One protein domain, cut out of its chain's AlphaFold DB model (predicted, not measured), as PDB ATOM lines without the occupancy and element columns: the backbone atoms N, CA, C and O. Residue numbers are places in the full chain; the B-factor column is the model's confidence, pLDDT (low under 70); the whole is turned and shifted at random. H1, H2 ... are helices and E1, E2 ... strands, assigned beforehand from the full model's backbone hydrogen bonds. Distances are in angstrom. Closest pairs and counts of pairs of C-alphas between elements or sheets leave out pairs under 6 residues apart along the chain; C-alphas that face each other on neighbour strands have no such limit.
ATOM      1  N   THR A 218     163.208 132.543 160.951       95.38
ATOM      2  CA  THR A 218     162.696 132.647 162.329       95.38
ATOM      3  C   THR A 218     163.738 132.285 163.377       95.38
ATOM      4  O   THR A 218     163.378 132.082 164.540       95.38
ATOM      5  N   GLY A 219     164.990 132.085 162.973       92.75
ATOM      6  CA  GLY A 219     166.068 131.800 163.898       92.75
ATOM      7  C   GLY A 219     166.594 133.066 164.585       92.75
ATOM      8  O   GLY A 219     166.173 134.186 164.274       92.75
ATOM      9  N   PRO A 220     167.481 132.893 165.577       92.94
ATOM     10  CA  PRO A 220     168.060 133.993 166.342       92.94
ATOM     11  C   PRO A 220     168.895 134.963 165.493       92.94
ATOM     12  O   PRO A 220     169.118 136.083 165.930       92.94
ATOM     13  N   GLU A 221     169.324 134.573 164.292       94.00
ATOM     14  CA  GLU A 221     170.017 135.431 163.323       94.00
ATOM     15  C   GLU A 221     169.202 136.658 162.886       94.00
ATOM     16  O   GLU A 221     169.784 137.667 162.496       94.00
ATOM     17  N   HIS A 222     167.872 136.608 163.010       94.50
ATOM     18  CA  HIS A 222     166.987 137.741 162.718       94.50
ATOM     19  C   HIS A 222     166.833 138.711 163.890       94.50
ATOM     20  O   HIS A 222     166.191 139.751 163.747       94.50
ATOM     21  N   LEU A 223     167.379 138.378 165.059       95.31
ATOM     22  CA  LEU A 223     167.404 139.261 166.211       95.31
ATOM     23  C   LEU A 223     168.742 139.998 166.242       95.31
ATOM     24  O   LEU A 223     169.799 139.384 166.370       95.31
ATOM     25  N   HIS A 224     168.693 141.323 166.189       92.94
ATOM     26  CA  HIS A 224     169.880 142.159 166.303       92.94
ATOM     27  C   HIS A 224     169.625 143.371 167.194       92.94
ATOM     28  O   HIS A 224     168.485 143.767 167.435       92.94
ATOM     29  N   HIS A 225     170.711 143.980 167.660       90.81
ATOM     30  CA  HIS A 225     170.666 145.255 168.353       90.81
ATOM     31  C   HIS A 225     170.992 146.372 167.360       90.81
ATOM     32  O   HIS A 225     172.095 146.416 166.815       90.81
ATOM     33  N   LYS A 226     170.024 147.249 167.076       84.56
ATOM     34  CA  LYS A 226     170.238 148.419 166.221       84.56
ATOM     35  C   LYS A 226     170.770 149.545 167.092       84.56
ATOM     36  O   LYS A 226     170.001 150.130 167.853       84.56
ATOM     37  N   ASP A 227     172.049 149.874 166.953       81.81
ATOM     38  CA  ASP A 227     172.609 151.057 167.599       81.81
ATOM     39  C   ASP A 227     171.891 152.308 167.110       81.81
ATOM     40  O   ASP A 227     171.634 152.491 165.917       81.81
ATOM     41  N   THR A 228     171.575 153.195 168.046       74.50
ATOM     42  CA  THR A 228     170.978 154.471 167.701       74.50
ATOM     43  C   THR A 228     171.546 155.603 168.531       74.50
ATOM     44  O   THR A 228     171.762 155.465 169.737       74.50
ATOM     45  N   ASN A 229     171.753 156.751 167.890       68.31
ATOM     46  CA  ASN A 229     172.181 157.968 168.564       68.31
ATOM     47  C   ASN A 229     170.977 158.894 168.862       68.31
ATOM     48  O   ASN A 229     169.917 158.733 168.254       68.31
ATOM     49  N   PRO A 230     171.123 159.875 169.774       63.78
ATOM     50  CA  PRO A 230     170.041 160.804 170.118       63.78
ATOM     51  C   PRO A 230     169.523 161.674 168.954       63.78
ATOM     52  O   PRO A 230     168.448 162.261 169.068       63.78
ATOM     53  N   GLU A 231     170.266 161.789 167.849       64.88
ATOM     54  CA  GLU A 231     169.838 162.510 166.642       64.88
ATOM     55  C   GLU A 231     168.970 161.631 165.720       64.88
ATOM     56  O   GLU A 231     168.140 162.138 164.959       64.88
ATOM     57  N   GLU A 232     169.117 160.307 165.805       58.47
ATOM     58  CA  GLU A 232     168.520 159.302 164.916       58.47
ATOM     59  C   GLU A 232     167.441 158.443 165.581       58.47
ATOM     60  O   GLU A 232     166.623 157.833 164.889       58.47
ATOM     61  N   SER A 233     167.394 158.406 166.909       61.88
ATOM     62  CA  SER A 233     166.424 157.616 167.659       61.88
ATOM     63  C   SER A 233     166.240 158.138 169.071       61.88
ATOM     64  O   SER A 233     166.997 158.941 169.608       61.88
ATOM     65  N   GLU A 234     165.190 157.617 169.661       56.53
ATOM     66  CA  GLU A 234     164.619 157.975 170.942       56.53
ATOM     67  C   GLU A 234     165.218 157.148 172.080       56.53
ATOM     68  O   GLU A 234     165.103 157.550 173.232       56.53
ATOM     69  N   GLN A 235     165.832 155.999 171.762       63.28
ATOM     70  CA  GLN A 235     166.424 155.086 172.741       63.28
ATOM     71  C   GLN A 235     167.928 155.307 172.800       63.28
ATOM     72  O   GLN A 235     168.678 154.986 171.872       63.28
ATOM     73  N   LYS A 236     168.381 155.891 173.908       62.84
ATOM     74  CA  LYS A 236     169.809 156.110 174.111       62.84
ATOM     75  C   LYS A 236     170.484 154.751 174.287       62.84
ATOM     76  O   LYS A 236     170.297 154.104 175.311       62.84
ATOM     77  N   GLY A 237     171.299 154.365 173.308       70.12
ATOM     78  CA  GLY A 237     172.001 153.084 173.324       70.12
ATOM     79  C   GLY A 237     171.317 151.975 172.534       70.12
ATOM     80  O   GLY A 237     171.634 150.832 172.803       70.12
ATOM     81  N   GLY A 238     170.428 152.311 171.591       81.06
ATOM     82  CA  GLY A 238     169.932 151.373 170.584       81.06
ATOM     83  C   GLY A 238     168.656 150.623 170.956       81.06
ATOM     84  O   GLY A 238     168.064 150.830 172.018       81.06
ATOM     85  N   VAL A 239     168.194 149.790 170.022       86.31
ATOM     86  CA  VAL A 239     166.942 149.042 170.132       86.31
ATOM     87  C   VAL A 239     167.081 147.623 169.601       86.31
ATOM     88  O   VAL A 239     167.471 147.408 168.450       86.31
ATOM     89  N   ASP A 240     166.671 146.650 170.410       92.62
ATOM     90  CA  ASP A 240     166.562 145.263 169.972       92.62
ATOM     91  C   ASP A 240     165.441 145.105 168.938       92.62
ATOM     92  O   ASP A 240     164.299 145.542 169.131       92.62
ATOM     93  N   THR A 241     165.793 144.483 167.820       93.75
ATOM     94  CA  THR A 241     165.004 144.464 166.594       93.75
ATOM     95  C   THR A 241     164.904 143.049 166.044       93.75
ATOM     96  O   THR A 241     165.901 142.344 165.916       93.75
ATOM     97  N   TRP A 242     163.687 142.659 165.670       96.00
ATOM     98  CA  TRP A 242     163.419 141.500 164.829       96.00
ATOM     99  C   TRP A 242     163.364 141.923 163.358       96.00
ATOM    100  O   TRP A 242     162.464 142.669 162.963       96.00
ATOM    101  N   GLU A 243     164.295 141.434 162.544       94.69
ATOM    102  CA  GLU A 243     164.367 141.683 161.102       94.69
ATOM    103  C   GLU A 243     164.094 140.405 160.309       94.69
ATOM    104  O   GLU A 243     164.979 139.635 159.944       94.69
ATOM    105  N   SER A 244     162.810 140.185 160.058       95.31
ATOM    106  CA  SER A 244     162.288 139.166 159.154       95.31
ATOM    107  C   SER A 244     160.854 139.543 158.806       95.31
ATOM    108  O   SER A 244     160.124 140.127 159.607       95.31
ATOM    109  N   ALA A 245     160.413 139.190 157.604       96.12
ATOM    110  CA  ALA A 245     159.042 139.380 157.147       96.12
ATOM    111  C   ALA A 245     158.028 138.464 157.864       96.12
ATOM    112  O   ALA A 245     156.829 138.517 157.564       96.12
ATOM    113  N   TYR A 246     158.484 137.605 158.782       97.81
ATOM    114  CA  TYR A 246     157.647 136.659 159.505       97.81
ATOM    115  C   TYR A 246     157.991 136.567 160.995       97.81
ATOM    116  O   TYR A 246     159.151 136.475 161.387       97.81
ATOM    117  N   ILE A 247     156.951 136.527 161.830       98.12
ATOM    118  CA  ILE A 247     157.039 136.234 163.263       98.12
ATOM    119  C   ILE A 247     156.105 135.056 163.547       98.12
ATOM    120  O   ILE A 247     154.891 135.197 163.372       98.12
ATOM    121  N   PRO A 248     156.610 133.909 164.039       97.44
ATOM    122  CA  PRO A 248     155.773 132.734 164.286       97.44
ATOM    123  C   PRO A 248     154.652 132.961 165.298       97.44
ATOM    124  O   PRO A 248     153.580 132.368 165.177       97.44
ATOM    125  N   ASN A 249     154.911 133.779 166.324       97.88
ATOM    126  CA  ASN A 249     153.925 134.129 167.339       97.88
ATOM    127  C   ASN A 249     154.304 135.412 168.101       97.88
ATOM    128  O   ASN A 249     155.158 135.391 168.987       97.88
ATOM    129  N   ALA A 250     153.611 136.514 167.824       98.12
ATOM    130  CA  ALA A 250     153.794 137.796 168.509       98.12
ATOM    131  C   ALA A 250     153.467 137.741 170.015       98.12
ATOM    132  O   ALA A 250     153.986 138.533 170.802       98.12
ATOM    133  N   ARG A 251     152.648 136.774 170.454       97.12
ATOM    134  CA  ARG A 251     152.281 136.604 171.872       97.12
ATOM    135  C   ARG A 251     153.400 136.022 172.724       97.12
ATOM    136  O   ARG A 251     153.334 136.112 173.941       97.12
ATOM    137  N   THR A 252     154.396 135.402 172.096       96.31
ATOM    138  CA  THR A 252     155.491 134.715 172.797       96.31
ATOM    139  C   THR A 252     156.869 135.155 172.321       96.31
ATOM    140  O   THR A 252     157.861 134.615 172.800       96.31
ATOM    141  N   LEU A 253     156.956 136.104 171.382       96.62
ATOM    142  CA  LEU A 253     158.232 136.695 170.985       96.62
ATOM    143  C   LEU A 253     158.901 137.325 172.217       96.62
ATOM    144  O   LEU A 253     158.220 137.978 173.017       96.62
ATOM    145  N   GLY A 254     160.204 137.083 172.376       95.88
ATOM    146  CA  GLY A 254     160.997 137.645 173.467       95.88
ATOM    147  C   GLY A 254     161.043 139.169 173.389       95.88
ATOM    148  O   GLY A 254     161.130 139.728 172.299       95.88
ATOM    149  N   LEU A 255     160.954 139.827 174.545       95.50
ATOM    150  CA  LEU A 255     160.961 141.285 174.671       95.50
ATOM    151  C   LEU A 255     162.097 141.727 175.593       95.50
ATOM    152  O   LEU A 255     162.501 140.992 176.494       95.50
ATOM    153  N   PHE A 256     162.552 142.961 175.407       93.44
ATOM    154  CA  PHE A 256     163.674 143.551 176.125       93.44
ATOM    155  C   PHE A 256     163.193 144.691 177.014       93.44
ATOM    156  O   PHE A 256     162.291 145.446 176.640       93.44
ATOM    157  N   LYS A 257     163.766 144.808 178.215       91.06
ATOM    158  CA  LYS A 257     163.356 145.821 179.197       91.06
ATOM    159  C   LYS A 257     163.520 147.222 178.613       91.06
ATOM    160  O   LYS A 257     164.582 147.574 178.118       91.06
ATOM    161  N   SER A 258     162.486 148.047 178.743       84.88
ATOM    162  CA  SER A 258     162.492 149.432 178.275       84.88
ATOM    163  C   SER A 258     161.769 150.326 179.280       84.88
ATOM    164  O   SER A 258     160.547 150.475 179.250       84.88
ATOM    165  N   ALA A 259     162.538 150.922 180.192       80.88
ATOM    166  CA  ALA A 259     162.006 151.718 181.300       80.88
ATOM    167  C   ALA A 259     161.516 153.120 180.885       80.88
ATOM    168  O   ALA A 259     160.709 153.722 181.591       80.88
ATOM    169  N   GLU A 260     161.957 153.632 179.730       75.69
ATOM    170  CA  GLU A 260     161.645 154.988 179.239       75.69
ATOM    171  C   GLU A 260     160.135 155.261 179.143       75.69
ATOM    172  O   GLU A 260     159.687 156.391 179.312       75.69
ATOM    173  N   ARG A 261     159.333 154.215 178.899       76.06
ATOM    174  CA  ARG A 261     157.886 154.314 178.646       76.06
ATOM    175  C   ARG A 261     156.994 153.812 179.771       76.06
ATOM    176  O   ARG A 261     155.770 153.852 179.635       76.06
ATOM    177  N   GLY A 262     157.591 153.398 180.883       80.31
ATOM    178  CA  GLY A 262     156.865 153.058 182.096       80.31
ATOM    179  C   GLY A 262     157.537 151.981 182.936       80.31
ATOM    180  O   GLY A 262     158.493 151.324 182.517       80.31
ATOM    181  N   LYS A 263     157.008 151.802 184.146       84.94
ATOM    182  CA  LYS A 263     157.454 150.787 185.101       84.94
ATOM    183  C   LYS A 263     157.138 149.383 184.579       84.94
ATOM    184  O   LYS A 263     156.039 149.138 184.088       84.94
ATOM    185  N   ALA A 264     158.094 148.462 184.729       89.81
ATOM    186  CA  ALA A 264     157.949 147.055 184.337       89.81
ATOM    187  C   ALA A 264     157.466 146.871 182.881       89.81
ATOM    188  O   ALA A 264     156.564 146.085 182.595       89.81
ATOM    189  N   ASN A 265     158.054 147.654 181.972       91.56
ATOM    190  CA  ASN A 265     157.754 147.639 180.546       91.56
ATOM    191  C   ASN A 265     158.880 146.966 179.751       91.56
ATOM    192  O   ASN A 265     160.065 147.204 180.007       91.56
ATOM    193  N   SER A 266     158.492 146.195 178.740       94.06
ATOM    194  CA  SER A 266     159.390 145.560 177.778       94.06
ATOM    195  C   SER A 266     158.894 145.774 176.345       94.06
ATOM    196  O   SER A 266     157.706 146.020 176.105       94.06
ATOM    197  N   ARG A 267     159.803 145.717 175.370       93.38
ATOM    198  CA  ARG A 267     159.495 145.917 173.949       93.38
ATOM    199  C   ARG A 267     160.474 145.206 173.015       93.38
ATOM    200  O   ARG A 267     161.543 144.790 173.446       93.38
ATOM    201  N   ILE A 268     160.110 145.135 171.741       94.00
ATOM    202  CA  ILE A 268     160.996 144.828 170.613       94.00
ATOM    203  C   ILE A 268     160.485 145.564 169.367       94.00
ATOM    204  O   ILE A 268     159.268 145.716 169.200       94.00
ATOM    205  N   GLU A 269     161.391 146.024 168.507       93.62
ATOM    206  CA  GLU A 269     161.037 146.594 167.199       93.62
ATOM    207  C   GLU A 269     160.903 145.514 166.143       93.62
ATOM    208  O   GLU A 269     161.594 144.498 166.183       93.62
ATOM    209  N   LEU A 270     160.041 145.755 165.161       94.31
ATOM    210  CA  LEU A 270     159.830 144.860 164.038       94.31
ATOM    211  C   LEU A 270     160.183 145.582 162.738       94.31
ATOM    212  O   LEU A 270     159.558 146.579 162.371       94.31
ATOM    213  N   GLN A 271     161.157 145.040 162.017       92.94
ATOM    214  CA  GLN A 271     161.497 145.445 160.660       92.94
ATOM    215  C   GLN A 271     161.039 144.344 159.708       92.94
ATOM    216  O   GLN A 271     161.686 143.310 159.550       92.94
ATOM    217  N   LEU A 272     159.865 144.546 159.111       93.81
ATOM    218  CA  LEU A 272     159.197 143.519 158.321       93.81
ATOM    219  C   LEU A 272     159.421 143.773 156.827       93.81
ATOM    220  O   LEU A 272     158.942 144.769 156.294       93.81
ATOM    221  N   ALA A 273     160.116 142.855 156.151       91.94
ATOM    222  CA  ALA A 273     160.305 142.852 154.694       91.94
ATOM    223  C   ALA A 273     160.900 144.134 154.082       91.94
ATOM    224  O   ALA A 273     160.544 144.503 152.963       91.94
ATOM    225  N   ASP A 274     161.789 144.813 154.813       90.62
ATOM    226  CA  ASP A 274     162.394 146.079 154.377       90.62
ATOM    227  C   ASP A 274     161.360 147.178 154.046       90.62
ATOM    228  O   ASP A 274     161.611 148.105 153.273       90.62
ATOM    229  N   ASN A 275     160.165 147.067 154.631       91.19
ATOM    230  CA  ASN A 275     159.099 148.042 154.485       91.19
ATOM    231  C   ASN A 275     159.373 149.292 155.329       91.19
ATOM    232  O   ASN A 275     160.122 149.283 156.309       91.19
ATOM    233  N   THR A 276     158.743 150.389 154.932       89.12
ATOM    234  CA  THR A 276     158.822 151.673 155.630       89.12
ATOM    235  C   THR A 276     157.851 151.785 156.805       89.12
ATOM    236  O   THR A 276     158.137 152.511 157.760       89.12
ATOM    237  N   MET A 277     156.736 151.049 156.768       90.31
ATOM    238  CA  MET A 277     155.844 150.873 157.907       90.31
ATOM    239  C   MET A 277     156.621 150.311 159.090       90.31
ATOM    240  O   MET A 277     157.306 149.292 158.989       90.31
ATOM    241  N   GLN A 278     156.470 150.964 160.234       87.38
ATOM    242  CA  GLN A 278     157.054 150.506 161.480       87.38
ATOM    243  C   GLN A 278     156.051 149.633 162.222       87.38
ATOM    244  O   GLN A 278     154.857 149.935 162.262       87.38
ATOM    245  N   ALA A 279     156.545 148.594 162.887       93.06
ATOM    246  CA  ALA A 279     155.777 147.921 163.913       93.06
ATOM    247  C   ALA A 279     156.635 147.610 165.136       93.06
ATOM    248  O   ALA A 279     157.855 147.509 165.047       93.06
ATOM    249  N   HIS A 280     155.991 147.449 166.284       94.62
ATOM    250  CA  HIS A 280     156.649 147.028 167.513       94.62
ATOM    251  C   HIS A 280     155.710 146.190 168.368       94.62
ATOM    252  O   HIS A 280     154.487 146.331 168.297       94.62
ATOM    253  N   ILE A 281     156.282 145.330 169.207       97.06
ATOM    254  CA  ILE A 281     155.533 144.642 170.261       97.06
ATOM    255  C   ILE A 281     155.981 145.221 171.589       97.06
ATOM    256  O   ILE A 281     157.176 145.390 171.830       97.06
ATOM    257  N   SER A 282     155.026 145.529 172.458       96.00
ATOM    258  CA  SER A 282     155.328 145.973 173.812       96.00
ATOM    259  C   SER A 282     154.410 145.316 174.825       96.00
ATOM    260  O   SER A 282     153.262 144.996 174.523       96.00
ATOM    261  N   GLU A 283     154.940 145.110 176.025       97.19
ATOM    262  CA  GLU A 283     154.266 144.465 177.140       97.19
ATOM    263  C   GLU A 283     154.552 145.217 178.434       97.19
ATOM    264  O   GLU A 283     155.669 145.688 178.656       97.19
ATOM    265  N   PHE A 284     153.541 145.319 179.287       96.25
ATOM    266  CA  PHE A 284     153.655 145.879 180.624       96.25
ATOM    267  C   PHE A 284     152.955 144.963 181.627       96.25
ATOM    268  O   PHE A 284     151.931 144.339 181.331       96.25
ATOM    269  N   GLU A 285     153.576 144.815 182.793       96.69
ATOM    270  CA  GLU A 285     153.185 143.804 183.770       96.69
ATOM    271  C   GLU A 285     151.823 144.075 184.441       96.69
ATOM    272  O   GLU A 285     151.186 145.115 184.273       96.69
ATOM    273  N   VAL A 286     151.350 143.086 185.200       97.50
ATOM    274  CA  VAL A 286     150.138 143.172 186.027       97.50
ATOM    275  C   VAL A 286     150.257 144.318 187.028       97.50
ATOM    276  O   VAL A 286     151.309 144.473 187.654       97.50
ATOM    277  N   GLY A 287     149.179 145.087 187.205       96.81
ATOM    278  CA  GLY A 287     149.101 146.137 188.223       96.81
ATOM    279  C   GLY A 287     149.987 147.354 187.950       96.81
ATOM    280  O   GLY A 287     150.291 148.097 188.886       96.81
ATOM    281  N   THR A 288     150.418 147.558 186.700       96.94
ATOM    282  CA  THR A 288     151.176 148.740 186.263       96.94
ATOM    283  C   THR A 288     150.504 149.452 185.086       96.94
ATOM    284  O   THR A 288     149.592 148.928 184.437       96.94
ATOM    285  N   TYR A 289     150.950 150.677 184.807       96.25
ATOM    286  CA  TYR A 289     150.535 151.444 183.636       96.25
ATOM    287  C   TYR A 289     151.699 152.232 183.038       96.25
ATOM    288  O   TYR A 289     152.706 152.520 183.693       96.25
ATOM    289  N   LYS A 290     151.563 152.573 181.757       94.56
ATOM    290  CA  LYS A 290     152.568 153.334 181.003       94.56
ATOM    291  C   LYS A 290     152.498 154.822 181.311       94.56
ATOM    292  O   LYS A 290     151.465 155.314 181.734       94.56
ATOM    293  N   LYS A 291     153.578 155.557 181.061       94.50
ATOM    294  CA  LYS A 291     153.542 157.028 181.112       94.50
ATOM    295  C   LYS A 291     152.660 157.579 179.990       94.50
ATOM    296  O   LYS A 291     152.662 157.030 178.880       94.50
ATOM    297  N   ALA A 292     151.923 158.649 180.273       95.88
ATOM    298  CA  ALA A 292     151.122 159.322 179.263       95.88
ATOM    299  C   ALA A 292     152.014 160.000 178.228       95.88
ATOM    300  O   ALA A 292     153.049 160.571 178.565       95.88
ATOM    301  N   HIS A 293     151.627 159.954 176.961       94.62
ATOM    302  CA  HIS A 293     152.370 160.633 175.905       94.62
ATOM    303  C   HIS A 293     151.507 160.880 174.677       94.62
ATOM    304  O   HIS A 293     150.438 160.296 174.557       94.62
ATOM    305  N   ARG A 294     151.989 161.702 173.747       92.88
ATOM    306  CA  ARG A 294     151.345 161.929 172.447       92.88
ATOM    307  C   ARG A 294     152.321 161.795 171.287       92.88
ATOM    308  O   ARG A 294     153.517 162.052 171.427       92.88
ATOM    309  N   HIS A 295     151.788 161.437 170.131       90.06
ATOM    310  CA  HIS A 295     152.493 161.380 168.854       90.06
ATOM    311  C   HIS A 295     151.489 161.643 167.721       90.06
ATOM    312  O   HIS A 295     150.329 161.949 167.992       90.06
ATOM    313  N   GLY A 296     151.941 161.564 166.469       87.69
ATOM    314  CA  GLY A 296     151.043 161.707 165.323       87.69
ATOM    315  C   GLY A 296     150.099 160.517 165.136       87.69
ATOM    316  O   GLY A 296     150.196 159.542 165.884       87.69
ATOM    317  N   PRO A 297     149.202 160.563 164.145       89.19
ATOM    318  CA  PRO A 297     148.198 159.531 163.951       89.19
ATOM    319  C   PRO A 297     148.801 158.256 163.351       89.19
ATOM    320  O   PRO A 297     149.939 158.239 162.872       89.19
ATOM    321  N   GLY A 298     147.994 157.196 163.331       90.12
ATOM    322  CA  GLY A 298     148.252 155.974 162.570       90.12
ATOM    323  C   GLY A 298     148.779 154.784 163.370       90.12
ATOM    324  O   GLY A 298     148.716 153.660 162.876       90.12
ATOM    325  N   SER A 299     149.197 154.974 164.625       91.75
ATOM    326  CA  SER A 299     149.669 153.888 165.499       91.75
ATOM    327  C   SER A 299     148.525 152.979 165.963       91.75
ATOM    328  O   SER A 299     147.962 153.152 167.044       91.75
ATOM    329  N   HIS A 300     148.181 151.991 165.138       96.94
ATOM    330  CA  HIS A 300     147.133 151.010 165.408       96.94
ATOM    331  C   HIS A 300     147.595 150.018 166.471       96.94
ATOM    332  O   HIS A 300     148.432 149.154 166.200       96.94
ATOM    333  N   VAL A 301     147.031 150.126 167.673       98.12
ATOM    334  CA  VAL A 301     147.332 149.260 168.814       98.12
ATOM    335  C   VAL A 301     146.398 148.057 168.799       98.12
ATOM    336  O   VAL A 301     145.193 148.191 168.994       98.12
ATOM    337  N   VAL A 302     146.967 146.874 168.588       98.69
ATOM    338  CA  VAL A 302     146.287 145.576 168.569       98.69
ATOM    339  C   VAL A 302     146.622 144.828 169.852       98.69
ATOM    340  O   VAL A 302     147.742 144.340 170.022       98.69
ATOM    341  N   MET A 303     145.651 144.701 170.752       98.69
ATOM    342  CA  MET A 303     145.840 143.969 172.002       98.69
ATOM    343  C   MET A 303     145.940 142.463 171.749       98.69
ATOM    344  O   MET A 303     145.010 141.825 171.244       98.69
ATOM    345  N   LEU A 304     147.080 141.890 172.134       98.50
ATOM    346  CA  LEU A 304     147.416 140.480 171.941       98.50
ATOM    347  C   LEU A 304     147.072 139.616 173.159       98.50
ATOM    348  O   LEU A 304     146.940 138.406 173.009       98.50
ATOM    349  N   ASN A 305     146.969 140.211 174.346       97.25
ATOM    350  CA  ASN A 305     146.487 139.623 175.600       97.25
ATOM    351  C   ASN A 305     146.250 140.753 176.632       97.25
ATOM    352  O   ASN A 305     146.365 141.938 176.310       97.25
ATOM    353  N   GLY A 306     145.942 140.375 177.875       96.75
ATOM    354  CA  GLY A 306     145.715 141.307 178.978       96.75
ATOM    355  C   GLY A 306     144.331 141.955 178.949       96.75
ATOM    356  O   GLY A 306     143.525 141.734 178.039       96.75
ATOM    357  N   ARG A 307     144.044 142.740 179.989       98.12
ATOM    358  CA  ARG A 307     142.795 143.494 180.145       98.12
ATOM    359  C   ARG A 307     143.067 144.810 180.858       98.12
ATOM    360  O   ARG A 307     143.861 144.853 181.794       98.12
ATOM    361  N   GLY A 308     142.368 145.853 180.449       98.31
ATOM    362  CA  GLY A 308     142.408 147.134 181.127       98.31
ATOM    363  C   GLY A 308     141.777 148.220 180.288       98.31
ATOM    364  O   GLY A 308     140.805 147.965 179.582       98.31
ATOM    365  N   TYR A 309     142.327 149.424 180.365       98.69
ATOM    366  CA  TYR A 309     141.804 150.562 179.624       98.69
ATOM    367  C   TYR A 309     142.919 151.495 179.156       98.69
ATOM    368  O   TYR A 309     144.023 151.516 179.699       98.69
ATOM    369  N   THR A 310     142.616 152.275 178.126       98.50
ATOM    370  CA  THR A 310     143.438 153.383 177.648       98.50
ATOM    371  C   THR A 310     142.669 154.682 177.840       98.50
ATOM    372  O   THR A 310     141.511 154.777 177.440       98.50
ATOM    373  N   LEU A 311     143.310 155.681 178.436       98.38
ATOM    374  CA  LEU A 311     142.814 157.056 178.435       98.38
ATOM    375  C   LEU A 311     143.372 157.773 177.209       98.38
ATOM    376  O   LEU A 311     144.555 157.621 176.916       98.38
ATOM    377  N   LEU A 312     142.526 158.521 176.507       98.06
ATOM    378  CA  LEU A 312     142.846 159.346 175.343       98.06
ATOM    379  C   LEU A 312     142.338 160.761 175.628       98.06
ATOM    380  O   LEU A 312     141.173 160.902 175.994       98.06
ATOM    381  N   TRP A 313     143.154 161.801 175.472       97.69
ATOM    382  CA  TRP A 313     142.697 163.180 175.666       97.69
ATOM    383  C   TRP A 313     143.495 164.201 174.862       97.69
ATOM    384  O   TRP A 313     144.634 163.957 174.461       97.69
ATOM    385  N   LYS A 314     142.895 165.372 174.641       94.75
ATOM    386  CA  LYS A 314     143.501 166.472 173.885       94.75
ATOM    387  C   LYS A 314     143.595 167.745 174.719       94.75
ATOM    388  O   LYS A 314     142.728 168.055 175.529       94.75
ATOM    389  N   GLY A 315     144.633 168.532 174.446       92.56
ATOM    390  CA  GLY A 315     144.803 169.861 175.025       92.56
ATOM    391  C   GLY A 315     145.663 169.828 176.279       92.56
ATOM    392  O   GLY A 315     146.889 169.779 176.165       92.56
ATOM    393  N   ALA A 316     145.025 169.910 177.447       93.81
ATOM    394  CA  ALA A 316     145.706 169.985 178.735       93.81
ATOM    395  C   ALA A 316     146.615 168.766 178.985       93.81
ATOM    396  O   ALA A 316     146.376 167.671 178.476       93.81
ATOM    397  N   ILE A 317     147.679 168.970 179.770       93.62
ATOM    398  CA  ILE A 317     148.578 167.879 180.180       93.62
ATOM    399  C   ILE A 317     147.826 166.901 181.089       93.62
ATOM    400  O   ILE A 317     147.919 165.692 180.888       93.62
ATOM    401  N   GLN A 318     147.071 167.428 182.052       95.25
ATOM    402  CA  GLN A 318     146.268 166.636 182.977       95.25
ATOM    403  C   GLN A 318     144.969 166.175 182.313       95.25
ATOM    404  O   GLN A 318     144.369 166.905 181.521       95.25
ATOM    405  N   TYR A 319     144.561 164.945 182.618       95.62
ATOM    406  CA  TYR A 319     143.408 164.297 182.000       95.62
ATOM    407  C   TYR A 319     142.091 164.971 182.415       95.62
ATOM    408  O   TYR A 319     141.239 165.215 181.564       95.62
ATOM    409  N   SER A 320     141.945 165.320 183.695       94.94
ATOM    410  CA  SER A 320     140.776 165.981 184.288       94.94
ATOM    411  C   SER A 320     140.497 167.363 183.712       94.94
ATOM    412  O   SER A 320     139.352 167.809 183.700       94.94
ATOM    413  N   ASP A 321     141.545 168.035 183.241       96.00
ATOM    414  CA  ASP A 321     141.477 169.395 182.710       96.00
ATOM    415  C   ASP A 321     141.185 169.411 181.203       96.00
ATOM    416  O   ASP A 321     140.951 170.467 180.610       96.00
ATOM    417  N   ALA A 322     141.227 168.247 180.551       95.81
ATOM    418  CA  ALA A 322     140.988 168.128 179.125       95.81
ATOM    419  C   ALA A 322     139.490 168.213 178.813       95.81
ATOM    420  O   ALA A 322     138.682 167.438 179.314       95.81
ATOM    421  N   THR A 323     139.112 169.118 177.910       94.12
ATOM    422  CA  THR A 323     137.716 169.252 177.456       94.12
ATOM    423  C   THR A 323     137.267 168.102 176.560       94.12
ATOM    424  O   THR A 323     136.073 167.842 176.428       94.12
ATOM    425  N   GLU A 324     138.218 167.432 175.913       95.25
ATOM    426  CA  GLU A 324     137.990 166.287 175.042       95.25
ATOM    427  C   GLU A 324     138.798 165.105 175.565       95.25
ATOM    428  O   GLU A 324     140.032 165.097 175.496       95.25
ATOM    429  N   HIS A 325     138.095 164.102 176.084       96.12
ATOM    430  CA  HIS A 325     138.706 162.880 176.573       96.12
ATOM    431  C   HIS A 325     137.809 161.659 176.343       96.12
ATOM    432  O   HIS A 325     136.581 161.724 176.418       96.12
ATOM    433  N   VAL A 326     138.430 160.507 176.109       97.00
ATOM    434  CA  VAL A 326     137.769 159.217 175.909       97.00
ATOM    435  C   VAL A 326     138.514 158.142 176.685       97.00
ATOM    436  O   VAL A 326     139.741 158.145 176.773       97.00
ATOM    437  N   ARG A 327     137.762 157.198 177.248       97.56
ATOM    438  CA  ARG A 327     138.295 155.970 177.838       97.56
ATOM    439  C   ARG A 327     137.936 154.795 176.933       97.56
ATOM    440  O   ARG A 327     136.768 154.589 176.616       97.56
ATOM    441  N   VAL A 328     138.945 154.040 176.517       98.44
ATOM    442  CA  VAL A 328     138.807 152.834 175.697       98.44
ATOM    443  C   VAL A 328     139.106 151.625 176.566       98.44
ATOM    444  O   VAL A 328     140.250 151.424 176.965       98.44
ATOM    445  N   GLU A 329     138.099 150.801 176.835       98.50
ATOM    446  CA  GLU A 329     138.325 149.481 177.427       98.50
ATOM    447  C   GLU A 329     139.035 148.578 176.424       98.50
ATOM    448  O   GLU A 329     138.725 148.595 175.228       98.50
ATOM    449  N   PHE A 330     139.969 147.769 176.911       98.56
ATOM    450  CA  PHE A 330     140.684 146.820 176.085       98.56
ATOM    451  C   PHE A 330     140.753 145.428 176.709       98.56
ATOM    452  O   PHE A 330     140.901 145.234 177.919       98.56
ATOM    453  N   SER A 331     140.713 144.438 175.829       98.25
ATOM    454  CA  SER A 331     141.075 143.051 176.092       98.25
ATOM    455  C   SER A 331     141.766 142.472 174.860       98.25
ATOM    456  O   SER A 331     141.911 143.157 173.848       98.25
ATOM    457  N   GLU A 332     142.168 141.205 174.899       97.75
ATOM    458  CA  GLU A 332     142.602 140.518 173.681       97.75
ATOM    459  C   GLU A 332     141.586 140.695 172.540       97.75
ATOM    460  O   GLU A 332     140.397 140.424 172.714       97.75
ATOM    461  N   GLY A 333     142.069 141.094 171.361       98.12
ATOM    462  CA  GLY A 333     141.216 141.318 170.195       98.12
ATOM    463  C   GLY A 333     140.706 142.752 170.068       98.12
ATOM    464  O   GLY A 333     140.075 143.074 169.065       98.12
ATOM    465  N   THR A 334     140.993 143.631 171.027       98.81
ATOM    466  CA  THR A 334     140.714 145.061 170.874       98.81
ATOM    467  C   THR A 334     141.740 145.705 169.946       98.81
ATOM    468  O   THR A 334     142.942 145.461 170.076       98.81
ATOM    469  N   ILE A 335     141.264 146.550 169.031       98.75
ATOM    470  CA  ILE A 335     142.094 147.471 168.251       98.75
ATOM    471  C   ILE A 335     141.634 148.910 168.478       98.75
ATOM    472  O   ILE A 335     140.434 149.183 168.498       98.75
ATOM    473  N   PHE A 336     142.578 149.825 168.665       98.38
ATOM    474  CA  PHE A 336     142.321 151.257 168.811       98.38
ATOM    475  C   PHE A 336     143.503 152.074 168.285       98.38
ATOM    476  O   PHE A 336     144.588 151.531 168.072       98.38
ATOM    477  N   VAL A 337     143.294 153.372 168.071       96.75
ATOM    478  CA  VAL A 337     144.326 154.280 167.555       96.75
ATOM    479  C   VAL A 337     144.297 155.572 168.372       96.75
ATOM    480  O   VAL A 337     143.231 156.173 168.500       96.75
ATOM    481  N   PRO A 338     145.420 156.013 168.962       94.69
ATOM    482  CA  PRO A 338     145.504 157.351 169.536       94.69
ATOM    483  C   PRO A 338     145.402 158.410 168.424       94.69
ATOM    484  O   PRO A 338     146.167 158.316 167.459       94.69
ATOM    485  N   PRO A 339     144.501 159.404 168.527       93.75
ATOM    486  CA  PRO A 339     144.391 160.433 167.496       93.75
ATOM    487  C   PRO A 339     145.549 161.434 167.485       93.75
ATOM    488  O   PRO A 339     146.334 161.499 168.436       93.75
ATOM    489  N   ASP A 340     145.675 162.214 166.408       91.38
ATOM    490  CA  ASP A 340     146.826 163.096 166.195       91.38
ATOM    491  C   ASP A 340     146.993 164.113 167.323       91.38
ATOM    492  O   ASP A 340     146.123 164.943 167.611       91.38
ATOM    493  N   GLY A 341     148.146 164.039 167.988       90.88
ATOM    494  CA  GLY A 341     148.494 164.933 169.082       90.88
ATOM    495  C   GLY A 341     147.709 164.687 170.373       90.88
ATOM    496  O   GLY A 341     147.837 165.490 171.302       90.88
ATOM    497  N   TRP A 342     146.939 163.600 170.473       95.19
ATOM    498  CA  TRP A 342     146.258 163.227 171.711       95.19
ATOM    499  C   TRP A 342     147.232 162.555 172.671       95.19
ATOM    500  O   TRP A 342     147.970 161.626 172.315       95.19
ATOM    501  N   PHE A 343     147.216 163.016 173.920       97.06
ATOM    502  CA  PHE A 343     147.831 162.270 174.999       97.06
ATOM    503  C   PHE A 343     147.078 160.960 175.190       97.06
ATOM    504  O   PHE A 343     145.853 160.896 175.086       97.06
ATOM    505  N   HIS A 344     147.832 159.905 175.453       97.19
ATOM    506  CA  HIS A 344     147.280 158.603 175.727       97.19
ATOM    507  C   HIS A 344     148.126 157.809 176.713       97.19
ATOM    508  O   HIS A 344     149.356 157.936 176.773       97.19
ATOM    509  N   GLN A 345     147.440 156.984 177.499       96.81
ATOM    510  CA  GLN A 345     148.023 156.235 178.603       96.81
ATOM    511  C   GLN A 345     147.315 154.888 178.775       96.81
ATOM    512  O   GLN A 345     146.088 154.838 178.770       96.81
ATOM    513  N   HIS A 346     148.082 153.803 178.916       97.44
ATOM    514  CA  HIS A 346     147.565 152.428 178.934       97.44
ATOM    515  C   HIS A 346     147.713 151.798 180.320       97.44
ATOM    516  O   HIS A 346     148.821 151.782 180.865       97.44
ATOM    517  N   PHE A 347     146.626 151.230 180.843       98.12
ATOM    518  CA  PHE A 347     146.508 150.721 182.209       98.12
ATOM    519  C   PHE A 347     146.183 149.234 182.216       98.12
ATOM    520  O   PHE A 347     145.216 148.826 181.578       98.12
ATOM    521  N   ASN A 348     146.960 148.421 182.942       98.25
ATOM    522  CA  ASN A 348     146.704 146.987 183.071       98.25
ATOM    523  C   ASN A 348     146.016 146.703 184.403       98.25
ATOM    524  O   ASN A 348     146.640 146.764 185.464       98.25
ATOM    525  N   THR A 349     144.733 146.371 184.329       97.94
ATOM    526  CA  THR A 349     143.914 146.015 185.494       97.94
ATOM    527  C   THR A 349     143.567 144.527 185.525       97.94
ATOM    528  O   THR A 349     142.827 144.082 186.397       97.94
ATOM    529  N   GLY A 350     144.087 143.745 184.573       96.81
ATOM    530  CA  GLY A 350     143.908 142.302 184.491       96.81
ATOM    531  C   GLY A 350     144.914 141.510 185.326       96.81
ATOM    532  O   GLY A 350     145.878 142.049 185.863       96.81
ATOM    533  N   GLY A 351     144.688 140.196 185.406       96.69
ATOM    534  CA  GLY A 351     145.587 139.247 186.075       96.69
ATOM    535  C   GLY A 351     146.760 138.762 185.214       96.69
ATOM    536  O   GLY A 351     147.616 138.045 185.718       96.69
ATOM    537  N   ASP A 352     146.817 139.170 183.944       96.62
ATOM    538  CA  ASP A 352     147.874 138.822 182.991       96.62
ATOM    539  C   ASP A 352     148.615 140.088 182.532       96.62
ATOM    540  O   ASP A 352     148.015 141.168 182.506       96.62
ATOM    541  N   PRO A 353     149.895 139.998 182.122       97.06
ATOM    542  CA  PRO A 353     150.569 141.092 181.430       97.06
ATOM    543  C   PRO A 353     149.779 141.560 180.200       97.06
ATOM    544  O   PRO A 353     149.187 140.751 179.482       97.06
ATOM    545  N   ALA A 354     149.792 142.865 179.942       98.06
ATOM    546  CA  ALA A 354     149.144 143.461 178.783       98.06
ATOM    547  C   ALA A 354     150.166 143.652 177.660       98.06
ATOM    548  O   ALA A 354     151.062 144.492 177.766       98.06
ATOM    549  N   ARG A 355     150.024 142.878 176.581       98.25
ATOM    550  CA  ARG A 355     150.868 142.910 175.380       98.25
ATOM    551  C   ARG A 355     150.077 143.405 174.183       98.25
ATOM    552  O   ARG A 355     148.955 142.961 173.937       98.25
ATOM    553  N   TYR A 356     150.702 144.251 173.376       98.38
ATOM    554  CA  TYR A 356     150.134 144.714 172.118       98.38
ATOM    555  C   TYR A 356     151.157 144.719 170.982       98.38
ATOM    556  O   TYR A 356     152.356 144.884 171.207       98.38
ATOM    557  N   LEU A 357     150.652 144.544 169.760       98.44
ATOM    558  CA  LEU A 357     151.331 144.883 168.512       98.44
ATOM    559  C   LEU A 357     150.866 146.283 168.116       98.44
ATOM    560  O   LEU A 357     149.666 146.514 168.028       98.44
ATOM    561  N   ALA A 358     151.791 147.199 167.868       96.00
ATOM    562  CA  ALA A 358     151.479 148.502 167.300       96.00
ATOM    563  C   ALA A 358     152.100 148.598 165.910       96.00
ATOM    564  O   ALA A 358     153.304 148.387 165.778       96.00
ATOM    565  N   ALA A 359     151.290 148.894 164.894       94.62
ATOM    566  CA  ALA A 359     151.762 149.138 163.533       94.62
ATOM    567  C   ALA A 359     151.400 150.558 163.102       94.62
ATOM    568  O   ALA A 359     150.305 151.037 163.393       94.62
ATOM    569  N   ASN A 360     152.332 151.216 162.421       89.06
ATOM    570  CA  ASN A 360     152.239 152.615 162.045       89.06
ATOM    571  C   ASN A 360     152.770 152.819 160.617       89.06
ATOM    572  O   ASN A 360     153.716 152.155 160.187       89.06
ATOM    573  N   TRP A 361     152.163 153.735 159.870       83.25
ATOM    574  CA  TRP A 361     152.456 154.007 158.462       83.25
ATOM    575  C   TRP A 361     153.868 154.540 158.230       83.25
ATOM    576  O   TRP A 361     154.406 154.337 157.146       83.25
ATOM    577  N   GLY A 362     154.464 155.196 159.232       74.25
ATOM    578  CA  GLY A 362     155.837 155.690 159.199       74.25
ATOM    579  C   GLY A 362     156.334 156.131 160.576       74.25
ATOM    580  O   GLY A 362     155.569 156.652 161.379       74.25
ATOM    581  N   GLY A 363     157.624 155.944 160.867       68.19
ATOM    582  CA  GLY A 363     158.166 156.201 162.207       68.19
ATOM    583  C   GLY A 363     159.694 156.147 162.301       68.19
ATOM    584  O   GLY A 363     160.382 156.502 161.341       68.19
ATOM    585  N   ASP A 364     160.229 155.744 163.459       64.06
ATOM    586  CA  ASP A 364     161.669 155.593 163.756       64.06
ATOM    587  C   ASP A 364     162.221 154.186 163.428       64.06
ATOM    588  O   ASP A 364     163.296 153.803 163.894       64.06
ATOM    589  N   GLY A 365     161.508 153.434 162.573       70.19
ATOM    590  CA  GLY A 365     161.883 152.101 162.084       70.19
ATOM    591  C   GLY A 365     163.160 152.060 161.223       70.19
ATOM    592  O   GLY A 365     164.060 152.895 161.338       70.19
ATOM    593  N   LYS A 366     163.288 151.054 160.345       78.19
ATOM    594  CA  LYS A 366     164.471 150.918 159.466       78.19
ATOM    595  C   LYS A 366     164.673 152.157 158.590       78.19
ATOM    596  O   LYS A 366     165.775 152.694 158.515       78.19
ATOM    597  N   TRP A 367     163.581 152.638 157.999       80.75
ATOM    598  CA  TRP A 367     163.547 153.792 157.108       80.75
ATOM    599  C   TRP A 367     162.870 154.982 157.792       80.75
ATOM    600  O   TRP A 367     161.651 155.015 157.949       80.75
ATOM    601  N   PHE A 368     163.659 155.979 158.197       74.50
ATOM    602  CA  PHE A 368     163.134 157.161 158.880       74.50
ATOM    603  C   PHE A 368     162.433 158.131 157.915       74.50
ATOM    604  O   PHE A 368     163.049 158.663 156.988       74.50
ATOM    605  N   MET A 369     161.160 158.444 158.181       73.31
ATOM    606  CA  MET A 369     160.394 159.448 157.432       73.31
ATOM    607  C   MET A 369     160.382 160.805 158.148       73.31
ATOM    608  O   MET A 369     159.674 161.005 159.137       73.31
ATOM    609  N   ARG A 370     161.147 161.773 157.623       62.66
ATOM    610  CA  ARG A 370     161.399 163.067 158.289       62.66
ATOM    611  C   ARG A 370     160.226 164.063 158.279       62.66
ATOM    612  O   ARG A 370     160.111 164.834 159.228       62.66
ATOM    613  N   ALA A 371     159.432 164.130 157.203       52.78
ATOM    614  CA  ALA A 371     158.738 165.372 156.810       52.78
ATOM    615  C   ALA A 371     157.198 165.350 156.811       52.78
ATOM    616  O   ALA A 371     156.594 166.296 156.314       52.78
ATOM    617  N   LEU A 372     156.543 164.335 157.369       57.44
ATOM    618  CA  LEU A 372     155.079 164.319 157.427       57.44
ATOM    619  C   LEU A 372     154.611 164.564 158.861       57.44
ATOM    620  O   LEU A 372     155.156 163.969 159.789       57.44
ATOM    621  N   GLY A 373     153.643 165.471 159.023       49.03
ATOM    622  CA  GLY A 373     153.203 166.116 160.273       49.03
ATOM    623  C   GLY A 373     152.682 165.217 161.399       49.03
ATOM    624  O   GLY A 373     152.143 165.732 162.363       49.03
ATOM    625  N   GLY A 374     152.906 163.909 161.324       51.66
ATOM    626  CA  GLY A 374     152.664 162.955 162.399       51.66
ATOM    627  C   GLY A 374     153.594 161.731 162.394       51.66
ATOM    628  O   GLY A 374     153.391 160.808 163.177       51.66
ATOM    629  N   GLY A 375     154.615 161.712 161.528       55.59
ATOM    630  CA  GLY A 375     155.555 160.598 161.385       55.59
ATOM    631  C   GLY A 375     156.608 160.522 162.498       55.59
ATOM    632  O   GLY A 375     156.377 160.907 163.646       55.59
ATOM    633  N   GLY A 376     157.808 160.046 162.148       59.44
ATOM    634  CA  GLY A 376     158.860 159.712 163.114       59.44
ATOM    635  C   GLY A 376     159.208 160.830 164.101       59.44
ATOM    636  O   GLY A 376     159.416 160.555 165.271       59.44
ATOM    637  N   ARG A 377     159.193 162.112 163.707       67.81
ATOM    638  CA  ARG A 377     159.570 163.216 164.617       67.81
ATOM    639  C   ARG A 377     158.661 163.350 165.848       67.81
ATOM    640  O   ARG A 377     159.174 163.613 166.932       67.81
ATOM    641  N   THR A 378     157.341 163.233 165.702       66.25
ATOM    642  CA  THR A 378     156.415 163.368 166.845       66.25
ATOM    643  C   THR A 378     156.458 162.137 167.737       66.25
ATOM    644  O   THR A 378     156.382 162.287 168.957       66.25
ATOM    645  N   HIS A 379     156.679 160.958 167.145       72.75
ATOM    646  CA  HIS A 379     157.012 159.736 167.874       72.75
ATOM    647  C   HIS A 379     158.265 159.957 168.743       72.75
ATOM    648  O   HIS A 379     158.196 159.693 169.946       72.75
ATOM    649  N   ARG A 380     159.294 160.659 168.219       74.50
ATOM    650  CA  ARG A 380     160.520 160.997 168.982       74.50
ATOM    651  C   ARG A 380     160.298 161.848 170.200       74.50
ATOM    652  O   ARG A 380     160.870 161.610 171.267       74.50
ATOM    653  N   LEU A 381     159.413 162.817 170.069       76.62
ATOM    654  CA  LEU A 381     159.040 163.650 171.198       76.62
ATOM    655  C   LEU A 381     158.235 162.863 172.235       76.62
ATOM    656  O   LEU A 381     158.302 163.195 173.414       76.62
ATOM    657  N   GLY A 382     157.528 161.802 171.838       77.06
ATOM    658  CA  GLY A 382     156.704 160.969 172.712       77.06
ATOM    659  C   GLY A 382     157.468 160.259 173.832       77.06
ATOM    660  O   GLY A 382     156.831 159.738 174.741       77.06
ATOM    661  N   LYS A 383     158.806 160.220 173.812       75.81
ATOM    662  CA  LYS A 383     159.639 159.667 174.903       75.81
ATOM    663  C   LYS A 383     160.422 160.735 175.675       75.81
ATOM    664  O   LYS A 383     161.153 160.415 176.605       75.81
ATOM    665  N   THR A 384     160.267 162.006 175.305       82.56
ATOM    666  CA  THR A 384     160.911 163.146 175.967       82.56
ATOM    667  C   THR A 384     159.895 163.868 176.843       82.56
ATOM    668  O   THR A 384     158.808 164.197 176.373       82.56
ATOM    669  N   SER A 385     160.249 164.145 178.101       89.00
ATOM    670  CA  SER A 385     159.387 164.879 179.037       89.00
ATOM    671  C   SER A 385     158.874 166.201 178.452       89.00
ATOM    672  O   SER A 385     159.636 166.953 177.835       89.00
ATOM    673  N   THR A 386     157.616 166.541 178.726       91.38
ATOM    674  CA  THR A 386     157.026 167.863 178.458       91.38
ATOM    675  C   THR A 386     157.826 168.993 179.112       91.38
ATOM    676  O   THR A 386     157.987 170.049 178.501       91.38
ATOM    677  N   ARG A 387     158.453 168.755 180.275       89.12
ATOM    678  CA  ARG A 387     159.368 169.709 180.940       89.12
ATOM    679  C   ARG A 387     160.591 170.073 180.088       89.12
ATOM    680  O   ARG A 387     161.221 171.100 180.315       89.12
ATOM    681  N   LYS A 388     160.945 169.228 179.113       88.25
ATOM    682  CA  LYS A 388     162.065 169.415 178.174       88.25
ATOM    683  C   LYS A 388     161.591 169.759 176.755       88.25
ATOM    684  O   LYS A 388     162.364 169.637 175.810       88.25
ATOM    685  N   GLY A 389     160.324 170.150 176.594       87.00
ATOM    686  CA  GLY A 389     159.720 170.449 175.291       87.00
ATOM    687  C   GLY A 389     159.319 169.214 174.476       87.00
ATOM    688  O   GLY A 389     159.087 169.330 173.274       87.00
ATOM    689  N   GLY A 390     159.262 168.034 175.104       88.25
ATOM    690  CA  GLY A 390     158.770 166.807 174.485       88.25
ATOM    691  C   GLY A 390     157.269 166.574 174.684       88.25
ATOM    692  O   GLY A 390     156.509 167.484 175.009       88.25
ATOM    693  N   ASN A 391     156.841 165.331 174.471       90.75
ATOM    694  CA  ASN A 391     155.444 164.896 174.439       90.75
ATOM    695  C   ASN A 391     155.131 163.756 175.433       90.75
ATOM    696  O   ASN A 391     154.083 163.132 175.300       90.75
ATOM    697  N   LEU A 392     156.012 163.466 176.394       92.81
ATOM    698  CA  LEU A 392     155.816 162.491 177.479       92.81
ATOM    699  C   LEU A 392     155.498 163.220 178.792       92.81
ATOM    700  O   LEU A 392     156.214 164.142 179.170       92.81
ATOM    701  N   VAL A 393     154.476 162.784 179.514       94.62
ATOM    702  CA  VAL A 393     154.203 163.228 180.888       94.62
ATOM    703  C   VAL A 393     154.934 162.283 181.835       94.62
ATOM    704  O   VAL A 393     154.775 161.063 181.748       94.62
ATOM    705  N   GLU A 394     155.784 162.831 182.699       93.00
ATOM    706  CA  GLU A 394     156.449 162.032 183.730       93.00
ATOM    707  C   GLU A 394     155.442 161.624 184.813       93.00
ATOM    708  O   GLU A 394     154.424 162.289 184.987       93.00
ATOM    709  N   TYR A 395     155.706 160.544 185.557       92.88
ATOM    710  CA  TYR A 395     154.776 160.104 186.610       92.88
ATOM    711  C   TYR A 395     154.572 161.188 187.677       92.88
ATOM    712  O   TYR A 395     153.492 161.304 188.234       92.88
ATOM    713  N   GLU A 396     155.580 162.022 187.936       92.69
ATOM    714  CA  GLU A 396     155.480 163.119 188.902       92.69
ATOM    715  C   GLU A 396     154.659 164.313 188.384       92.69
ATOM    716  O   GLU A 396     154.337 165.205 189.164       92.69
ATOM    717  N   ASP A 397     154.365 164.357 187.080       93.75
ATOM    718  CA  ASP A 397     153.535 165.380 186.426       93.75
ATOM    719  C   ASP A 397     152.125 164.873 186.097       93.75
ATOM    720  O   ASP A 397     151.320 165.617 185.526       93.75
ATOM    721  N   GLU A 398     151.834 163.600 186.372       93.44
ATOM    722  CA  GLU A 398     150.551 163.019 186.013       93.44
ATOM    723  C   GLU A 398     149.418 163.601 186.859       93.44
ATOM    724  O   GLU A 398     149.600 164.069 187.984       93.44
ATOM    725  N   ASP A 399     148.224 163.580 186.287       95.38
ATOM    726  CA  ASP A 399     147.016 163.982 186.985       95.38
ATOM    727  C   ASP A 399     146.757 163.045 188.183       95.38
ATOM    728  O   ASP A 399     146.647 161.831 187.979       95.38
ATOM    729  N   PRO A 400     146.616 163.558 189.421       93.88
ATOM    730  CA  PRO A 400     146.317 162.732 190.591       93.88
ATOM    731  C   PRO A 400     145.097 161.812 190.415       93.88
ATOM    732  O   PRO A 400     145.100 160.685 190.923       93.88
ATOM    733  N   ALA A 401     144.092 162.236 189.638       93.81
ATOM    734  CA  ALA A 401     142.908 161.435 189.342       93.81
ATOM    735  C   ALA A 401     143.250 160.129 188.603       93.81
ATOM    736  O   ALA A 401     142.536 159.135 188.739       93.81
ATOM    737  N   VAL A 402     144.361 160.082 187.856       94.62
ATOM    738  CA  VAL A 402     144.842 158.866 187.181       94.62
ATOM    739  C   VAL A 402     145.174 157.772 188.192       94.62
ATOM    740  O   VAL A 402     144.715 156.634 188.045       94.62
ATOM    741  N   GLY A 403     145.926 158.115 189.240       94.25
ATOM    742  CA  GLY A 403     146.290 157.176 190.298       94.25
ATOM    743  C   GLY A 403     145.070 156.675 191.077       94.25
ATOM    744  O   GLY A 403     144.981 155.485 191.391       94.25
ATOM    745  N   GLU A 404     144.105 157.559 191.343       95.62
ATOM    746  CA  GLU A 404     142.846 157.223 192.021       95.62
ATOM    747  C   GLU A 404     141.965 156.288 191.182       95.62
ATOM    748  O   GLU A 404     141.496 155.261 191.684       95.62
ATOM    749  N   MET A 405     141.786 156.599 189.893       96.88
ATOM    750  CA  MET A 405     141.046 155.753 188.954       96.88
ATOM    751  C   MET A 405     141.674 154.364 188.852       96.88
ATOM    752  O   MET A 405     140.968 153.359 188.943       96.88
ATOM    753  N   PHE A 406     142.999 154.294 188.708       97.69
ATOM    754  CA  PHE A 406     143.692 153.020 188.571       97.69
ATOM    755  C   PHE A 406     143.573 152.159 189.834       97.69
ATOM    756  O   PHE A 406     143.242 150.977 189.741       97.69
ATOM    757  N   GLU A 407     143.758 152.747 191.019       97.62
ATOM    758  CA  GLU A 407     143.559 152.053 192.297       97.62
ATOM    759  C   GLU A 407     142.131 151.499 192.426       97.62
ATOM    760  O   GLU A 407     141.939 150.351 192.835       97.62
ATOM    761  N   ALA A 408     141.124 152.290 192.048       97.88
ATOM    762  CA  ALA A 408     139.731 151.867 192.097       97.88
ATOM    763  C   ALA A 408     139.452 150.680 191.158       97.88
ATOM    764  O   ALA A 408     138.767 149.734 191.555       97.88
ATOM    765  N   GLU A 409     139.987 150.695 189.935       98.19
ATOM    766  CA  GLU A 409     139.828 149.595 188.977       98.19
ATOM    767  C   GLU A 409     140.566 148.324 189.417       98.19
ATOM    768  O   GLU A 409     140.005 147.227 189.354       98.19
ATOM    769  N   LEU A 410     141.782 148.453 189.949       98.25
ATOM    770  CA  LEU A 410     142.531 147.325 190.502       98.25
ATOM    771  C   LEU A 410     141.807 146.673 191.682       98.25
ATOM    772  O   LEU A 410     141.715 145.446 191.749       98.25
ATOM    773  N   LYS A 411     141.221 147.480 192.577       97.81
ATOM    774  CA  LYS A 411     140.420 146.982 193.702       97.81
ATOM    775  C   LYS A 411     139.212 146.173 193.229       97.81
ATOM    776  O   LYS A 411     138.929 145.129 193.813       97.81
ATOM    777  N   LYS A 412     138.520 146.613 192.169       97.25
ATOM    778  CA  LYS A 412     137.408 145.854 191.562       97.25
ATOM    779  C   LYS A 412     137.878 144.509 191.000       97.25
ATOM    780  O   LYS A 412     137.150 143.526 191.096       97.25
ATOM    781  N   ALA A 413     139.077 144.471 190.422       95.88
ATOM    782  CA  ALA A 413     139.652 143.277 189.810       95.88
ATOM    783  C   ALA A 413     140.387 142.350 190.800       95.88
ATOM    784  O   ALA A 413     140.781 141.250 190.417       95.88
ATOM    785  N   GLY A 414     140.583 142.771 192.055       97.00
ATOM    786  CA  GLY A 414     141.367 142.024 193.043       97.00
ATOM    787  C   GLY A 414     142.864 141.965 192.717       97.00
ATOM    788  O   GLY A 414     143.533 141.004 193.089       97.00
TER     789      GLY A 414
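Overview. This is residues 218 to 414 of the 421 residues of the protein "Putative Reactivating factor for ethanolamine ammonia lyase" of Candidatus Sulfopaludibacter sp. SbA4 (UniProt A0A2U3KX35). Loops make much of this domain; a strongly twisted six-strand sheet meets a smaller sheet near the ends of E8 and E9, and H2 covers E8. The printed 197 residues have nine named strands, then two named helices; the sheets run E1 E2 E3 E4 E9 E5, mixed, and E7 E6 E8, antiparallel. The class is mixed, named elements holding only 76 residues; it is compact, radius of gyration of the C-alphas 16.2 A, spanning 45 by 36 by 26 A.

Arrangement. E4, residues 278 to 284, and E9, residues 354 to 360, are antiparallel, N 280 and O 358 within hydrogen-bond range at 2.9 A. The closest C-alphas of E9 and E8, residues 343 to 348, are Ala 354 and Asn 348, 6.1 A apart. H2, residues 400 to 413, has its closest C-alpha to E8 at Phe 406, 7.3 A from Phe 347. In H2 every O i to N i+4 pair is within range.

Along the chain. E4 begins at C-alpha 278 (157.054, 150.506, 161.480); H2, 20.6 A long, ends at C-alpha 413 (139.652, 143.277, 189.810).

Size, cuts and confidence. The printed part has no cut. Residues 229 to 236, 363 to 364 and 370 to 378 have pLDDT under 70.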